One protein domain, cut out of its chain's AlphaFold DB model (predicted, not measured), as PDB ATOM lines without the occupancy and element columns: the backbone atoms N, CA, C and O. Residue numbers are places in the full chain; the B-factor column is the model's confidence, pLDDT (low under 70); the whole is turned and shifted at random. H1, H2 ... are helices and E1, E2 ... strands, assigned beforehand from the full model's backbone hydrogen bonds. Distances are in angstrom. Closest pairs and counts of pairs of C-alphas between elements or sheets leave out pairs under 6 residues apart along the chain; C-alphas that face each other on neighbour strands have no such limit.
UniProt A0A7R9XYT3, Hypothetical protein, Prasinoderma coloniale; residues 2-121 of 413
ATOM      1  N   ALA A   2     265.738 269.420 249.053       39.75
ATOM      2  CA  ALA A   2     265.054 269.784 247.819       39.75
ATOM      3  C   ALA A   2     263.794 270.564 248.213       39.75
ATOM      4  O   ALA A   2     263.025 270.087 249.049       39.75
ATOM      5  N   ALA A   3     263.624 271.769 247.665       38.91
ATOM      6  CA  ALA A   3     262.398 272.538 247.830       38.91
ATOM      7  C   ALA A   3     261.201 271.683 247.371       38.91
ATOM      8  O   ALA A   3     261.333 270.969 246.369       38.91
ATOM      9  N   PRO A   4     260.064 271.705 248.092       45.50
ATOM     10  CA  PRO A   4     258.867 271.020 247.631       45.50
ATOM     11  C   PRO A   4     258.494 271.538 246.232       45.50
ATOM     12  O   PRO A   4     258.738 272.715 245.940       45.50
ATOM     13  N   PRO A   5     257.954 270.677 245.353       47.84
ATOM     14  CA  PRO A   5     257.496 271.110 244.040       47.84
ATOM     15  C   PRO A   5     256.509 272.265 244.221       47.84
ATOM     16  O   PRO A   5     255.631 272.199 245.082       47.84
ATOM     17  N   ALA A   6     256.697 273.342 243.455       54.81
ATOM     18  CA  ALA A   6     255.771 274.463 243.454       54.81
ATOM     19  C   ALA A   6     254.377 273.922 243.115       54.81
ATOM     20  O   ALA A   6     254.205 273.290 242.073       54.81
ATOM     21  N   ALA A   7     253.421 274.104 244.026       61.25
ATOM     22  CA  ALA A   7     252.035 273.765 243.752       61.25
ATOM     23  C   ALA A   7     251.591 274.562 242.520       61.25
ATOM     24  O   ALA A   7     251.824 275.770 242.462       61.25
ATOM     25  N   GLU A   8     251.005 273.888 241.531       76.62
ATOM     26  CA  GLU A   8     250.431 274.559 240.367       76.62
ATOM     27  C   GLU A   8     249.323 275.499 240.852       76.62
ATOM     28  O   GLU A   8     248.315 275.063 241.408       76.62
ATOM     29  N   THR A   9     249.551 276.804 240.702       85.44
ATOM     30  CA  THR A   9     248.564 277.838 241.008       85.44
ATOM     31  C   THR A   9     247.807 278.205 239.743       85.44
ATOM     32  O   THR A   9     248.424 278.419 238.699       85.44
ATOM     33  N   VAL A  10     246.489 278.340 239.843       89.44
ATOM     34  CA  VAL A  10     245.626 278.760 238.732       89.44
ATOM     35  C   VAL A  10     245.461 280.279 238.767       89.44
ATOM     36  O   VAL A  10     245.180 280.834 239.832       89.44
ATOM     37  N   ALA A  11     245.635 280.970 237.639       91.50
ATOM     38  CA  ALA A  11     245.425 282.418 237.590       91.50
ATOM     39  C   ALA A  11     243.949 282.758 237.843       91.50
ATOM     40  O   ALA A  11     243.049 282.014 237.454       91.50
ATOM     41  N   LEU A  12     243.681 283.883 238.502       91.00
ATOM     42  CA  LEU A  12     242.323 284.321 238.810       91.00
ATOM     43  C   LEU A  12     241.525 284.610 237.534       91.00
ATOM     44  O   LEU A  12     240.323 284.335 237.487       91.00
ATOM     45  N   ALA A  13     242.182 285.142 236.502       91.31
ATOM     46  CA  ALA A  13     241.600 285.354 235.179       91.31
ATOM     47  C   ALA A  13     241.112 284.056 234.511       91.31
ATOM     48  O   ALA A  13     240.077 284.081 233.849       91.31
ATOM     49  N   ASP A  14     241.803 282.934 234.736       90.25
ATOM     50  CA  ASP A  14     241.494 281.646 234.100       90.25
ATOM     51  C   ASP A  14     240.343 280.899 234.792       90.25
ATOM     52  O   ASP A  14     239.766 279.970 234.228       90.25
ATOM     53  N   VAL A  15     239.981 281.297 236.017       90.31
ATOM     54  CA  VAL A  15     238.856 280.703 236.747       90.31
ATOM     55  C   VAL A  15     237.555 281.381 236.326       90.31
ATOM     56  O   VAL A  15     237.378 282.589 236.527       90.31
ATOM     57  N   ALA A  16     236.621 280.594 235.789       88.88
ATOM     58  CA  ALA A  16     235.269 281.049 235.490       88.88
ATOM     59  C   ALA A  16     234.561 281.506 236.774       88.88
ATOM     60  O   ALA A  16     234.631 280.841 237.812       88.88
ATOM     61  N   HIS A  17     233.892 282.656 236.714       89.19
ATOM     62  CA  HIS A  17     233.024 283.081 237.804       89.19
ATOM     63  C   HIS A  17     231.661 282.388 237.685       89.19
ATOM     64  O   HIS A  17     231.178 282.130 236.585       89.19
ATOM     65  N   ALA A  18     231.031 282.114 238.821       89.94
ATOM     66  CA  ALA A  18     229.665 281.618 238.911       89.94
ATOM     67  C   ALA A  18     228.840 282.531 239.825       89.94
ATOM     68  O   ALA A  18     229.374 283.126 240.765       89.94
ATOM     69  N   SER A  19     227.540 282.655 239.556       90.25
ATOM     70  CA  SER A  19     226.620 283.379 240.444       90.25
ATOM     71  C   SER A  19     226.506 282.667 241.791       90.25
ATOM     72  O   SER A  19     226.462 281.437 241.847       90.25
ATOM     73  N   VAL A  20     226.456 283.431 242.884       91.00
ATOM     74  CA  VAL A  20     226.324 282.877 244.244       91.00
ATOM     75  C   VAL A  20     224.957 282.223 244.447       91.00
ATOM     76  O   VAL A  20     224.871 281.159 245.058       91.00
ATOM     77  N   THR A  21     223.905 282.847 243.920       89.44
ATOM     78  CA  THR A  21     222.551 282.291 243.863       89.44
ATOM     79  C   THR A  21     222.278 281.780 242.456       89.44
ATOM     80  O   THR A  21     222.535 282.485 241.476       89.44
ATOM     81  N   ASN A  22     221.761 280.561 242.341       84.25
ATOM     82  CA  ASN A  22     221.318 280.036 241.053       84.25
ATOM     83  C   ASN A  22     219.953 280.623 240.641       84.25
ATOM     84  O   ASN A  22     219.324 281.353 241.408       84.25
ATOM     85  N   ALA A  23     219.475 280.270 239.445       77.31
ATOM     86  CA  ALA A  23     218.168 280.707 238.942       77.31
ATOM     87  C   ALA A  23     216.986 280.277 239.835       77.31
ATOM     88  O   ALA A  23     215.951 280.933 239.841       77.31
ATOM     89  N   ALA A  24     217.145 279.207 240.623       76.00
ATOM     90  CA  ALA A  24     216.145 278.757 241.593       76.00
ATOM     91  C   ALA A  24     216.154 279.563 242.904       76.00
ATOM     92  O   ALA A  24     215.327 279.302 243.776       76.00
ATOM     93  N   GLY A  25     217.089 280.502 243.080       81.75
ATOM     94  CA  GLY A  25     217.267 281.247 244.326       81.75
ATOM     95  C   GLY A  25     217.942 280.443 245.440       81.75
ATOM     96  O   GLY A  25     217.763 280.742 246.620       81.75
ATOM     97  N   MET A  26     218.719 279.420 245.088       85.88
ATOM     98  CA  MET A  26     219.426 278.539 246.019       85.88
ATOM     99  C   MET A  26     220.939 278.772 245.947       85.88
ATOM    100  O   MET A  26     221.478 279.096 244.885       85.88
ATOM    101  N   ILE A  27     221.650 278.553 247.058       89.75
ATOM    102  CA  ILE A  27     223.120 278.590 247.071       89.75
ATOM    103  C   ILE A  27     223.636 277.166 246.867       89.75
ATOM    104  O   ILE A  27     223.809 276.390 247.812       89.75
ATOM    105  N   LEU A  28     223.874 276.825 245.602       86.94
ATOM    106  CA  LEU A  28     224.412 275.538 245.170       86.94
ATOM    107  C   LEU A  28     225.678 275.778 244.356       86.94
ATOM    108  O   LEU A  28     225.599 276.075 243.165       86.94
ATOM    109  N   PRO A  29     226.857 275.669 244.987       84.00
ATOM    110  CA  PRO A  29     228.103 275.836 244.271       84.00
ATOM    111  C   PRO A  29     228.243 274.718 243.234       84.00
ATOM    112  O   PRO A  29     228.175 273.537 243.573       84.00
ATOM    113  N   ALA A  30     228.418 275.095 241.975       74.94
ATOM    114  CA  ALA A  30     228.609 274.189 240.855       74.94
ATOM    115  C   ALA A  30     229.608 274.824 239.886       74.94
ATOM    116  O   ALA A  30     229.615 276.042 239.705       74.94
ATOM    117  N   GLY A  31     230.468 274.001 239.292       70.69
ATOM    118  CA  GLY A  31     231.492 274.457 238.358       70.69
ATOM    119  C   GLY A  31     232.673 273.498 238.272       70.69
ATOM    120  O   GLY A  31     232.848 272.605 239.110       70.69
ATOM    121  N   GLU A  32     233.497 273.694 237.248       62.81
ATOM    122  CA  GLU A  32     234.737 272.941 237.083       62.81
ATOM    123  C   GLU A  32     235.639 273.131 238.313       62.81
ATOM    124  O   GLU A  32     235.920 274.248 238.741       62.81
ATOM    125  N   GLY A  33     236.073 272.022 238.917       68.62
ATOM    126  CA  GLY A  33     236.971 272.048 240.074       68.62
ATOM    127  C   GLY A  33     236.299 272.242 241.438       68.62
ATOM    128  O   GLY A  33     237.021 272.369 242.428       68.62
ATOM    129  N   VAL A  34     234.963 272.229 241.522       78.81
ATOM    130  CA  VAL A  34     234.235 272.322 242.802       78.81
ATOM    131  C   VAL A  34     233.800 270.950 243.336       78.81
ATOM    132  O   VAL A  34     233.922 270.674 244.532       78.81
ATOM    133  N   ASP A  35     233.327 270.071 242.455       77.94
ATOM    134  CA  ASP A  35     232.731 268.791 242.844       77.94
ATOM    135  C   ASP A  35     233.763 267.829 243.471       77.94
ATOM    136  O   ASP A  35     234.852 267.603 242.938       77.94
ATOM    137  N   GLY A  36     233.412 267.247 244.626       76.62
ATOM    138  CA  GLY A  36     234.204 266.211 245.307       76.62
ATOM    139  C   GLY A  36     235.493 266.686 245.992       76.62
ATOM    140  O   GLY A  36     236.290 265.853 246.422       76.62
ATOM    141  N   LYS A  37     235.720 268.001 246.106       87.44
ATOM    142  CA  LYS A  37     236.927 268.579 246.718       87.44
ATOM    143  C   LYS A  37     236.755 268.818 248.222       87.44
ATOM    144  O   LYS A  37     235.663 269.107 248.702       87.44
ATOM    145  N   ALA A  38     237.851 268.702 248.973       87.44
ATOM    146  CA  ALA A  38     237.859 268.777 250.438       87.44
ATOM    147  C   ALA A  38     238.155 270.183 250.990       87.44
ATOM    148  O   ALA A  38     237.901 270.464 252.164       87.44
ATOM    149  N   ALA A  39     238.755 271.054 250.177       91.50
ATOM    150  CA  ALA A  39     239.083 272.423 250.551       91.50
ATOM    151  C   ALA A  39     239.059 273.343 249.333       91.50
ATOM    152  O   ALA A  39     239.338 272.902 248.223       91.50
ATOM    153  N   PHE A  40     238.773 274.623 249.551       93.81
ATOM    154  CA  PHE A  40     238.612 275.613 248.494       93.81
ATOM    155  C   PHE A  40     239.310 276.922 248.844       93.81
ATOM    156  O   PHE A  40     239.263 277.386 249.988       93.81
ATOM    157  N   VAL A  41     239.906 277.548 247.835       94.62
ATOM    158  CA  VAL A  41     240.237 278.975 247.852       94.62
ATOM    159  C   VAL A  41     239.148 279.676 247.051       94.62
ATOM    160  O   VAL A  41     238.899 279.302 245.907       94.62
ATOM    161  N   VAL A  42     238.463 280.638 247.667       95.56
ATOM    162  CA  VAL A  42     237.305 281.320 247.075       95.56
ATOM    163  C   VAL A  42     237.564 282.815 246.981       95.56
ATOM    164  O   VAL A  42     238.003 283.426 247.953       95.56
ATOM    165  N   ALA A  43     237.281 283.399 245.821       96.12
ATOM    166  CA  ALA A  43     237.211 284.834 245.601       96.12
ATOM    167  C   ALA A  43     235.745 285.226 245.405       96.12
ATOM    168  O   ALA A  43     235.049 284.613 244.602       96.12
ATOM    169  N   VAL A  44     235.276 286.228 246.139       96.75
ATOM    170  CA  VAL A  44     233.937 286.811 246.023       96.75
ATOM    171  C   VAL A  44     234.035 288.100 245.228       96.75
ATOM    172  O   VAL A  44     234.924 288.918 245.484       96.75
ATOM    173  N   LEU A  45     233.112 288.276 244.290       95.94
ATOM    174  CA  LEU A  45     233.032 289.419 243.399       95.94
ATOM    175  C   LEU A  45     231.684 290.130 243.578       95.94
ATOM    176  O   LEU A  45     230.663 289.504 243.892       95.94
ATOM    177  N   ASP A  46     231.691 291.444 243.383       94.69
ATOM    178  CA  ASP A  46     230.477 292.263 243.371       94.69
ATOM    179  C   ASP A  46     229.772 292.256 242.003       94.69
ATOM    180  O   ASP A  46     230.166 291.534 241.088       94.69
ATOM    181  N   ALA A  47     228.718 293.068 241.866       90.50
ATOM    182  CA  ALA A  47     227.950 293.226 240.631       90.50
ATOM    183  C   ALA A  47     228.791 293.679 239.425       90.50
ATOM    184  O   ALA A  47     228.426 293.407 238.288       90.50
ATOM    185  N   SER A  48     229.906 294.374 239.668       90.94
ATOM    186  CA  SER A  48     230.821 294.866 238.634       90.94
ATOM    187  C   SER A  48     231.944 293.883 238.305       90.94
ATOM    188  O   SER A  48     232.912 294.257 237.648       90.94
ATOM    189  N   GLU A  49     231.843 292.642 238.795       91.81
ATOM    190  CA  GLU A  49     232.886 291.616 238.709       91.81
ATOM    191  C   GLU A  49     234.217 292.044 239.357       91.81
ATOM    192  O   GLU A  49     235.278 291.485 239.071       91.81
ATOM    193  N   ALA A  50     234.190 293.014 240.276       94.25
ATOM    194  CA  ALA A  50     235.371 293.404 241.029       94.25
ATOM    195  C   ALA A  50     235.534 292.495 242.252       94.25
ATOM    196  O   ALA A  50     234.588 292.243 243.000       94.25
ATOM    197  N   VAL A  51     236.755 292.007 242.481       96.19
ATOM    198  CA  VAL A  51     237.060 291.104 243.599       96.19
ATOM    199  C   VAL A  51     236.986 291.873 244.912       96.19
ATOM    200  O   VAL A  51     237.760 292.795 245.162       96.19
ATOM    201  N   GLN A  52     236.071 291.463 245.783       96.38
ATOM    202  CA  GLN A  52     235.837 292.097 247.075       96.38
ATOM    203  C   GLN A  52     236.524 291.359 248.219       96.38
ATOM    204  O   GLN A  52     236.969 291.999 249.174       96.38
ATOM    205  N   TYR A  53     236.629 290.033 248.142       97.12
ATOM    206  CA  TYR A  53     237.178 289.217 249.222       97.12
ATOM    207  C   TYR A  53     237.771 287.910 248.695       97.12
ATOM    208  O   TYR A  53     237.185 287.280 247.826       97.12
ATOM    209  N   ILE A  54     238.901 287.473 249.249       96.75
ATOM    210  CA  ILE A  54     239.502 286.160 249.009       96.75
ATOM    211  C   ILE A  54     239.679 285.438 250.345       96.75
ATOM    212  O   ILE A  54     240.293 285.960 251.282       96.75
ATOM    213  N   GLY A  55     239.164 284.216 250.428       95.12
ATOM    214  CA  GLY A  55     239.156 283.408 251.640       95.12
ATOM    215  C   GLY A  55     239.402 281.925 251.389       95.12
ATOM    216  O   GLY A  55     239.598 281.468 250.264       95.12
ATOM    217  N   PHE A  56     239.386 281.168 252.483       95.25
ATOM    218  CA  PHE A  56     239.509 279.716 252.478       95.25
ATOM    219  C   PHE A  56     238.212 279.083 252.952       95.25
ATOM    220  O   PHE A  56     237.532 279.625 253.823       95.25
ATOM    221  N   SER A  57     237.909 277.907 252.425       93.81
ATOM    222  CA  SER A  57     236.729 277.149 252.801       93.81
ATOM    223  C   SER A  57     237.024 275.652 252.856       93.81
ATOM    224  O   SER A  57     237.873 275.150 252.126       93.81
ATOM    225  N   LYS A  58     236.331 274.941 253.745       91.25
ATOM    226  CA  LYS A  58     236.236 273.469 253.742       91.25
ATOM    227  C   LYS A  58     234.899 272.985 253.182       91.25
ATOM    228  O   LYS A  58     234.810 271.883 252.666       91.25
ATOM    229  N   ASP A  59     233.877 273.823 253.310       90.81
ATOM    230  CA  ASP A  59     232.528 273.601 252.811       90.81
ATOM    231  C   ASP A  59     232.099 274.878 252.093       90.81
ATOM    232  O   ASP A  59     231.763 275.897 252.718       90.81
ATOM    233  N   LEU A  60     232.195 274.827 250.764       92.19
ATOM    234  CA  LEU A  60     231.976 275.983 249.912       92.19
ATOM    235  C   LEU A  60     230.540 276.500 250.036       92.19
ATOM    236  O   LEU A  60     230.348 277.711 250.125       92.19
ATOM    237  N   ARG A  61     229.549 275.606 250.130       91.50
ATOM    238  CA  ARG A  61     228.132 275.983 250.230       91.50
ATOM    239  C   ARG A  61     227.867 276.746 251.518       91.50
ATOM    240  O   ARG A  61     227.342 277.857 251.475       91.50
ATOM    241  N   ASN A  62     228.278 276.195 252.659       92.38
ATOM    242  CA  ASN A  62     228.073 276.857 253.948       92.38
ATOM    243  C   ASN A  62     228.873 278.159 254.072       92.38
ATOM    244  O   ASN A  62     228.414 279.125 254.684       92.38
ATOM    245  N   THR A  63     230.048 278.225 253.444       94.69
ATOM    246  CA  THR A  63     230.843 279.457 253.409       94.69
ATOM    247  C   THR A  63     230.160 280.540 252.582       94.69
ATOM    248  O   THR A  63     230.021 281.660 253.065       94.69
ATOM    249  N   LEU A  64     229.678 280.215 251.379       94.56
ATOM    250  CA  LEU A  64     228.955 281.164 250.532       94.56
ATOM    251  C   LEU A  64     227.642 281.613 251.178       94.56
ATOM    252  O   LEU A  64     227.382 282.811 251.193       94.56
ATOM    253  N   ARG A  65     226.887 280.709 251.820       94.44
ATOM    254  CA  ARG A  65     225.701 281.066 252.623       94.44
ATOM    255  C   ARG A  65     226.021 282.132 253.671       94.44
ATOM    256  O   ARG A  65     225.330 283.146 253.749       94.44
ATOM    257  N   LYS A  66     227.090 281.941 254.449       95.00
ATOM    258  CA  LYS A  66     227.511 282.909 255.475       95.00
ATOM    259  C   LYS A  66     227.969 284.233 254.868       95.00
ATOM    260  O   LYS A  66     227.538 285.282 255.332       95.00
ATOM    261  N   LEU A  67     228.811 284.204 253.833       95.44
ATOM    262  CA  LEU A  67     229.307 285.422 253.176       95.44
ATOM    263  C   LEU A  67     228.153 286.231 252.569       95.44
ATOM    264  O   LEU A  67     228.063 287.435 252.811       95.44
ATOM    265  N   PHE A  68     227.230 285.556 251.882       94.69
ATOM    266  CA  PHE A  68     226.049 286.168 251.284       94.69
ATOM    267  C   PHE A  68     225.141 286.811 252.334       94.69
ATOM    268  O   PHE A  68     224.719 287.949 252.166       94.69
ATOM    269  N   CYS A  69     224.906 286.149 253.469       93.81
ATOM    270  CA  CYS A  69     224.065 286.713 254.530       93.81
ATOM    271  C   CYS A  69     224.727 287.862 255.291       93.81
ATOM    272  O   CYS A  69     224.037 288.734 255.813       93.81
ATOM    273  N   ARG A  70     226.059 287.883 255.372       94.75
ATOM    274  CA  ARG A  70     226.799 288.972 256.023       94.75
ATOM    275  C   ARG A  70     226.872 290.213 255.136       94.75
ATOM    276  O   ARG A  70     226.784 291.318 255.665       94.75
ATOM    277  N   ARG A  71     227.073 290.031 253.824       93.81
ATOM    278  CA  ARG A  71     227.367 291.088 252.838       93.81
ATOM    279  C   ARG A  71     226.674 290.820 251.495       93.81
ATOM    280  O   ARG A  71     227.342 290.647 250.470       93.81
ATOM    281  N   ALA A  72     225.345 290.773 251.495       92.12
ATOM    282  CA  ALA A  72     224.542 290.467 250.306       92.12
ATOM    283  C   ALA A  72     224.815 291.435 249.142       92.12
ATOM    284  O   ALA A  72     224.818 291.038 247.981       92.12
ATOM    285  N   GLU A  73     225.128 292.692 249.465       91.25
ATOM    286  CA  GLU A  73     225.382 293.774 248.512       91.25
ATOM    287  C   GLU A  73     226.751 293.696 247.819       91.25
ATOM    288  O   GLU A  73     227.015 294.435 246.877       91.25
ATOM    289  N   ARG A  74     227.653 292.833 248.301       93.50
ATOM    290  CA  ARG A  74     229.002 292.644 247.731       93.50
ATOM    291  C   ARG A  74     229.292 291.209 247.313       93.50
ATOM    292  O   ARG A  74     230.434 290.889 247.001       93.50
ATOM    293  N   THR A  75     228.276 290.351 247.336       94.62
ATOM    294  CA  THR A  75     228.410 288.911 247.111       94.62
ATOM    295  C   THR A  75     227.497 288.509 245.955       94.62
ATOM    296  O   THR A  75     226.407 287.985 246.168       94.62
ATOM    297  N   HIS A  76     227.916 288.822 244.726       92.44
ATOM    298  CA  HIS A  76     227.151 288.521 243.508       92.44
ATOM    299  C   HIS A  76     227.684 287.267 242.827       92.44
ATOM    300  O   HIS A  76     226.930 286.328 242.572       92.44
ATOM    301  N   TYR A  77     228.996 287.229 242.606       94.44
ATOM    302  CA  TYR A  77     229.666 286.113 241.955       94.44
ATOM    303  C   TYR A  77     230.766 285.553 242.846       94.44
ATOM    304  O   TYR A  77     231.244 286.203 243.781       94.44
ATOM    305  N   TYR A  78     231.192 284.336 242.545       95.38
ATOM    306  CA  TYR A  78     232.356 283.731 243.159       95.38
ATOM    307  C   TYR A  78     233.211 283.011 242.118       95.38
ATOM    308  O   TYR A  78     232.720 282.519 241.106       95.38
ATOM    309  N   LYS A  79     234.507 282.936 242.398       94.94
ATOM    310  CA  LYS A  79     235.475 282.065 241.731       94.94
ATOM    311  C   LYS A  79     236.040 281.128 242.786       94.94
ATOM    312  O   LYS A  79     236.391 281.587 243.873       94.94
ATOM    313  N   ALA A  80     236.119 279.833 242.507       94.31
ATOM    314  CA  ALA A  80     236.624 278.857 243.467       94.31
ATOM    315  C   ALA A  80     237.599 277.881 242.809       94.31
ATOM    316  O   ALA A  80     237.369 277.420 241.698       94.31
ATOM    317  N   VAL A  81     238.665 277.542 243.532       92.81
ATOM    318  CA  VAL A  81     239.598 276.467 243.174       92.81
ATOM    319  C   VAL A  81     239.571 275.437 244.290       92.81
ATOM    320  O   VAL A  81     239.850 275.770 245.446       92.81
ATOM    321  N   GLY A  82     239.199 274.205 243.952       92.06
ATOM    322  CA  GLY A  82     239.102 273.102 244.898       92.06
ATOM    323  C   GLY A  82     240.334 272.195 244.915       92.06
ATOM    324  O   GLY A  82     240.961 271.926 243.893       92.06
ATOM    325  N   TYR A  83     240.646 271.679 246.101       90.38
ATOM    326  CA  TYR A  83     241.773 270.800 246.399       90.38
ATOM    327  C   TYR A  83     241.270 269.463 246.950       90.38
ATOM    328  O   TYR A  83     240.327 269.423 247.742       90.38
ATOM    329  N   ASP A  84     241.919 268.360 246.568       89.25
ATOM    330  CA  ASP A  84     241.542 267.010 247.026       89.25
ATOM    331  C   ASP A  84     241.830 266.788 248.520       89.25
ATOM    332  O   ASP A  84     241.202 265.956 249.171       89.25
ATOM    333  N   ALA A  85     242.765 267.555 249.086       89.62
ATOM    334  CA  ALA A  85     243.122 267.526 250.497       89.62
ATOM    335  C   ALA A  85     243.341 268.944 251.039       89.62
ATOM    336  O   ALA A  85     243.619 269.883 250.294       89.62
ATOM    337  N   VAL A  86     243.249 269.093 252.363       89.31
ATOM    338  CA  VAL A  86     243.528 270.360 253.054       89.31
ATOM    339  C   VAL A  86     245.042 270.603 253.085       89.31
ATOM    340  O   VAL A  86     245.709 270.278 254.068       89.31
ATOM    341  N   ASP A  87     245.587 271.175 252.014       90.75
ATOM    342  CA  ASP A  87     246.976 271.634 251.951       90.75
ATOM    343  C   ASP A  87     247.048 273.148 252.185       90.75
ATOM    344  O   ASP A  87     246.837 273.966 251.289       90.75
ATOM    345  N   GLN A  88     247.368 273.531 253.422       91.06
ATOM    346  CA  GLN A  88     247.469 274.940 253.805       91.06
ATOM    347  C   GLN A  88     248.543 275.691 253.014       91.06
ATOM    348  O   GLN A  88     248.359 276.874 252.738       91.06
ATOM    349  N   ALA A  89     249.655 275.040 252.658       92.44
ATOM    350  CA  ALA A  89     250.743 275.696 251.945       92.44
ATOM    351  C   ALA A  89     250.327 276.008 250.503       92.44
ATOM    352  O   ALA A  89     250.498 277.142 250.056       92.44
ATOM    353  N   ALA A  90     249.706 275.042 249.820       91.25
ATOM    354  CA  ALA A  90     249.181 275.235 248.470       91.25
ATOM    355  C   ALA A  90     248.059 276.288 248.432       91.25
ATOM    356  O   ALA A  90     248.085 277.188 247.596       91.25
ATOM    357  N   MET A  91     247.118 276.246 249.382       92.75
ATOM    358  CA  MET A  91     246.031 277.229 249.464       92.75
ATOM    359  C   MET A  91     246.550 278.649 249.743       92.75
ATOM    360  O   MET A  91     246.068 279.619 249.153       92.75
ATOM    361  N   LEU A  92     247.547 278.798 250.623       94.12
ATOM    362  CA  LEU A  92     248.185 280.091 250.883       94.12
ATOM    363  C   LEU A  92     248.934 280.612 249.654       94.12
ATOM    364  O   LEU A  92     248.831 281.804 249.367       94.12
ATOM    365  N   ALA A  93     249.638 279.737 248.930       93.56
ATOM    366  CA  ALA A  93     250.313 280.087 247.684       93.56
ATOM    367  C   ALA A  93     249.313 280.555 246.618       93.56
ATOM    368  O   ALA A  93     249.523 281.595 246.005       93.56
ATOM    369  N   GLN A  94     248.182 279.860 246.474       94.50
ATOM    370  CA  GLN A  94     247.112 280.237 245.552       94.50
ATOM    371  C   GLN A  94     246.495 281.598 245.887       94.50
ATOM    372  O   GLN A  94     246.312 282.433 245.005       94.50
ATOM    373  N   ARG A  95     246.199 281.853 247.168       94.88
ATOM    374  CA  ARG A  95     245.706 283.166 247.604       94.88
ATOM    375  C   ARG A  95     246.729 284.265 247.323       94.88
ATOM    376  O   ARG A  95     246.342 285.347 246.899       94.88
ATOM    377  N   GLN A  96     248.008 284.003 247.589       94.12
ATOM    378  CA  GLN A  96     249.063 284.979 247.333       94.12
ATOM    379  C   GLN A  96     249.191 285.271 245.836       94.12
ATOM    380  O   GLN A  96     249.240 286.436 245.473       94.12
ATOM    381  N   ALA A  97     249.127 284.247 244.980       94.31
ATOM    382  CA  ALA A  97     249.132 284.422 243.530       94.31
ATOM    383  C   ALA A  97     247.982 285.327 243.056       94.31
ATOM    384  O   ALA A  97     248.202 286.219 242.243       94.31
ATOM    385  N   TRP A  98     246.777 285.167 243.613       95.12
ATOM    386  CA  TRP A  98     245.647 286.049 243.298       95.12
ATOM    387  C   TRP A  98     245.822 287.476 243.827       95.12
ATOM    388  O   TRP A  98     245.415 288.421 243.159       95.12
ATOM    389  N   PHE A  99     246.431 287.665 245.001       94.56
ATOM    390  CA  PHE A  99     246.780 289.009 245.480       94.56
ATOM    391  C   PHE A  99     247.832 289.678 244.592       94.56
ATOM    392  O   PHE A  99     247.714 290.867 244.310       94.56
ATOM    393  N   ASP A 100     248.829 288.922 244.136       94.25
ATOM    394  CA  ASP A 100     249.888 289.431 243.267       94.25
ATOM    395  C   ASP A 100     249.337 289.800 241.875       94.25
ATOM    396  O   ASP A 100     249.737 290.816 241.310       94.25
ATOM    397  N   GLU A 101     248.380 289.026 241.348       94.50
ATOM    398  CA  GLU A 101     247.684 289.308 240.081       94.50
ATOM    399  C   GLU A 101     246.835 290.585 240.147       94.50
ATOM    400  O   GLU A 101     246.833 291.379 239.208       94.50
ATOM    401  N   LEU A 102     246.149 290.816 241.271       93.12
ATOM    402  CA  LEU A 102     245.363 292.032 241.498       93.12
ATOM    403  C   LEU A 102     246.237 293.262 241.798       93.12
ATOM    404  O   LEU A 102     245.753 294.390 241.730       93.12
ATOM    405  N   GLY A 103     247.509 293.062 242.156       91.88
ATOM    406  CA  GLY A 103     248.461 294.106 242.550       91.88
ATOM    407  C   GLY A 103     248.231 294.679 243.955       91.88
ATOM    408  O   GLY A 103     249.187 295.091 244.613       91.88
ATOM    409  N   GLU A 104     246.991 294.665 244.443       89.44
ATOM    410  CA  GLU A 104     246.603 295.071 245.792       89.44
ATOM    411  C   GLU A 104     245.624 294.062 246.415       89.44
ATOM    412  O   GLU A 104     244.842 293.418 245.706       89.44
ATOM    413  N   PRO A 105     245.628 293.904 247.754       90.75
ATOM    414  CA  PRO A 105     244.638 293.070 248.415       90.75
ATOM    415  C   PRO A 105     243.225 293.647 248.201       90.75
ATOM    416  O   PRO A 105     243.030 294.853 248.365       90.75
ATOM    417  N   PRO A 106     242.216 292.800 247.923       93.81
ATOM    418  CA  PRO A 106     240.818 293.211 247.835       93.81
ATOM    419  C   PRO A 106     240.367 294.014 249.055       93.81
ATOM    420  O   PRO A 106     240.846 293.784 250.170       93.81
ATOM    421  N   ALA A 107     239.376 294.893 248.885       92.31
ATOM    422  CA  ALA A 107     238.879 295.758 249.960       92.31
ATOM    423  C   ALA A 107     238.483 294.983 251.236       92.31
ATOM    424  O   ALA A 107     238.697 295.458 252.351       92.31
ATOM    425  N   GLY A 108     237.945 293.770 251.087       91.88
ATOM    426  CA  GLY A 108     237.596 292.867 252.183       91.88
ATOM    427  C   GLY A 108     238.787 292.225 252.900       91.88
ATOM    428  O   GLY A 108     238.626 291.765 254.025       91.88
ATOM    429  N   ASN A 109     239.975 292.205 252.298       94.25
ATOM    430  CA  ASN A 109     241.203 291.651 252.879       94.25
ATOM    431  C   ASN A 109     242.227 292.717 253.286       94.25
ATOM    432  O   ASN A 109     243.132 292.390 254.055       94.25
ATOM    433  N   ALA A 110     242.096 293.951 252.791       90.44
ATOM    434  CA  ALA A 110     243.050 295.034 253.019       90.44
ATOM    435  C   ALA A 110     243.156 295.428 254.503       90.44
ATOM    436  O   ALA A 110     244.255 295.495 255.052       90.44
ATOM    437  N   ASP A 111     242.013 295.619 255.172       92.25
ATOM    438  CA  ASP A 111     241.958 296.065 256.565       92.25
ATOM    439  C   ASP A 111     241.396 294.989 257.505       92.25
ATOM    440  O   ASP A 111     240.370 294.377 257.191       92.25
ATOM    441  N   PRO A 112     241.934 294.833 258.733       92.06
ATOM    442  CA  PRO A 112     241.373 293.916 259.730       92.06
ATOM    443  C   PRO A 112     239.897 294.179 260.051       92.06
ATOM    444  O   PRO A 112     239.148 293.248 260.339       92.06
ATOM    445  N   ARG A 113     239.461 295.446 259.986       91.81
ATOM    446  CA  ARG A 113     238.057 295.831 260.198       91.81
ATOM    447  C   ARG A 113     237.161 295.371 259.055       91.81
ATOM    448  O   ARG A 113     236.091 294.841 259.319       91.81
ATOM    449  N   GLN A 114     237.602 295.551 257.808       92.06
ATOM    450  CA  GLN A 114     236.862 295.076 256.638       92.06
ATOM    451  C   GLN A 114     236.804 293.553 256.633       92.06
ATOM    452  O   GLN A 114     235.729 292.983 256.486       92.06
ATOM    453  N   ARG A 115     237.929 292.900 256.924       93.19
ATOM    454  CA  ARG A 115     238.020 291.446 257.048       93.19
ATOM    455  C   ARG A 115     237.069 290.879 258.096       93.19
ATOM    456  O   ARG A 115     236.423 289.865 257.845       93.19
ATOM    457  N   ALA A 116     236.916 291.556 259.234       93.56
ATOM    458  CA  ALA A 116     235.958 291.151 260.256       93.56
ATOM    459  C   ALA A 116     234.506 291.151 259.744       93.56
ATOM    460  O   ALA A 116     233.752 290.271 260.135       93.56
ATOM    461  N   LEU A 117     234.127 292.054 258.831       93.56
ATOM    462  CA  LEU A 117     232.779 292.067 258.239       93.56
ATOM    463  C   LEU A 117     232.495 290.838 257.364       93.56
ATOM    464  O   LEU A 117     231.336 290.485 257.171       93.56
ATOM    465  N   TRP A 118     233.538 290.202 256.826       94.69
ATOM    466  CA  TRP A 118     233.420 288.986 256.020       94.69
ATOM    467  C   TRP A 118     233.549 287.720 256.863       94.69
ATOM    468  O   TRP A 118     232.833 286.751 256.626       94.69
ATOM    469  N   GLU A 119     234.446 287.708 257.853       93.81
ATOM    470  CA  GLU A 119     234.791 286.510 258.628       93.81
ATOM    471  C   GLU A 119     233.984 286.349 259.924       93.81
ATOM    472  O   GLU A 119     233.755 285.210 260.343       93.81
ATOM    473  N   GLN A 120     233.530 287.438 260.550       94.19
ATOM    474  CA  GLN A 120     232.820 287.399 261.832       94.19
ATOM    475  C   GLN A 120     231.295 287.502 261.658       94.19
ATOM    476  O   GLN A 120     230.824 288.097 260.690       94.19
ATOM    477  N   PRO A 121     230.514 286.958 262.613       94.81
ATOM    478  CA  PRO A 121     229.081 287.228 262.721       94.81
ATOM    479  C   PRO A 121     228.766 288.730 262.760       94.81
ATOM    480  O   PRO A 121     229.510 289.503 263.370       94.81
TER     481      PRO A 121
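AT A GLANCE: This is residues 2 to 121 of the 413 residues of the protein "Hypothetical protein" of Prasinoderma coloniale (UniProt A0A7R9XYT3). A small three-stranded sheet in the middle is covered by a helix on each face, H2 running along one and H1 slanting over the other, while two short helices, H3 and H4, follow at the E2 edge. The printed part opens with a long stretch, residues 2 to 38, without a named element; it starts as a tail that makes much of the length and later pairs briefly with E3. There are 120 residues with four named helices and three named strands, in the order E1 E2 H1 E3 H2 H3 H4; the sheet order is E2 E1 E3, antiparallel. The class is mixed, helices and strands, with under half of the residues in named elements. The whole is compact, with a radius of gyration of the C-alphas of 13.8 A and spans of 48 by 32 by 26 A.

IN THESE COORDINATES: Start at C-alpha 2, at (265.054, 269.784, 247.819), and pass along to C-alpha 39 at (239.083, 272.423, 250.551), where strand E1 begins; it covers residues 39 to 45 in 19.4 A. Strand E2, residues 51 to 57, takes 16.7 A. Helix H1, residues 60 to 70, takes 15.3 A, and strand E3, residues 77 to 83, takes 20.0 A. Find C-alpha 88 at (247.469, 274.940, 253.805); from there helix H2 runs to residue 102, 21.2 A away. Helix H3, residues 107 to 110, spans 5.2 A, and helix H4, residues 112 to 119, spans 10.0 A and ends at C-alpha 119, (234.791, 286.510, 258.628).

HOW THE PARTS SIT: Look first at inner strand E1. It forms a hairpin with E2, antiparallel at 164 degrees, where N 42 and O 55 are 3.0 A apart, within hydrogen-bond range. E1 and E3 are antiparallel neighbours too, at 163 degrees, and N 43 of E1 and O 79 of E3 are 2.8 A apart, also within hydrogen-bond range. The sheet is twisted, its C-alphas lying up to 4.0 A off the best plane. E2, H1 and E3 make a split strand-helix-strand unit, two strands running the same way with E1 between them, and its crossover is right-handed. H2 is on the sheet at a height of 9.4 A, along E1 at 14 degrees on the local plane; the closest C-alphas, of Val 41 and Met 91, are 6.3 A apart. H1 is on the opposite face at a height of 9.7 A, only just slantwise to E1 at 31 degrees on the local plane; the closest C-alphas of H1 and E1, those of Leu 60 and Phe 40, are 6.8 A apart, and the closest of H1 and E2, those of Thr 63 and Ser 57, are 6.4 A apart. H3 is at the sheet's level, its closest C-alphas to E2 being Gly 108 and Tyr 53, 4.7 A. H4 only grazes the sheet and touches H1, opposite ways at a steep tilt of 58 degrees, with the C-alphas of Leu 67 and Trp 118 closest at 6.1 A. H3 and H4 touch only at the corner, while H1 and H2 are apart. In H1 and H2 every O i to N i+4 pair is within hydrogen-bond range, in H4 3 of 4; H3 is too short for such a pair.

THE WHOLE: The two C-alphas farthest apart, of Ala 2 and Ala 24, are 50.1 A apart. The printed part has no cut, and no link between named elements is long. The mean pLDDT of the printed part is 88.6; look for values under 70 at residues 2 to 7 and 32 to 33.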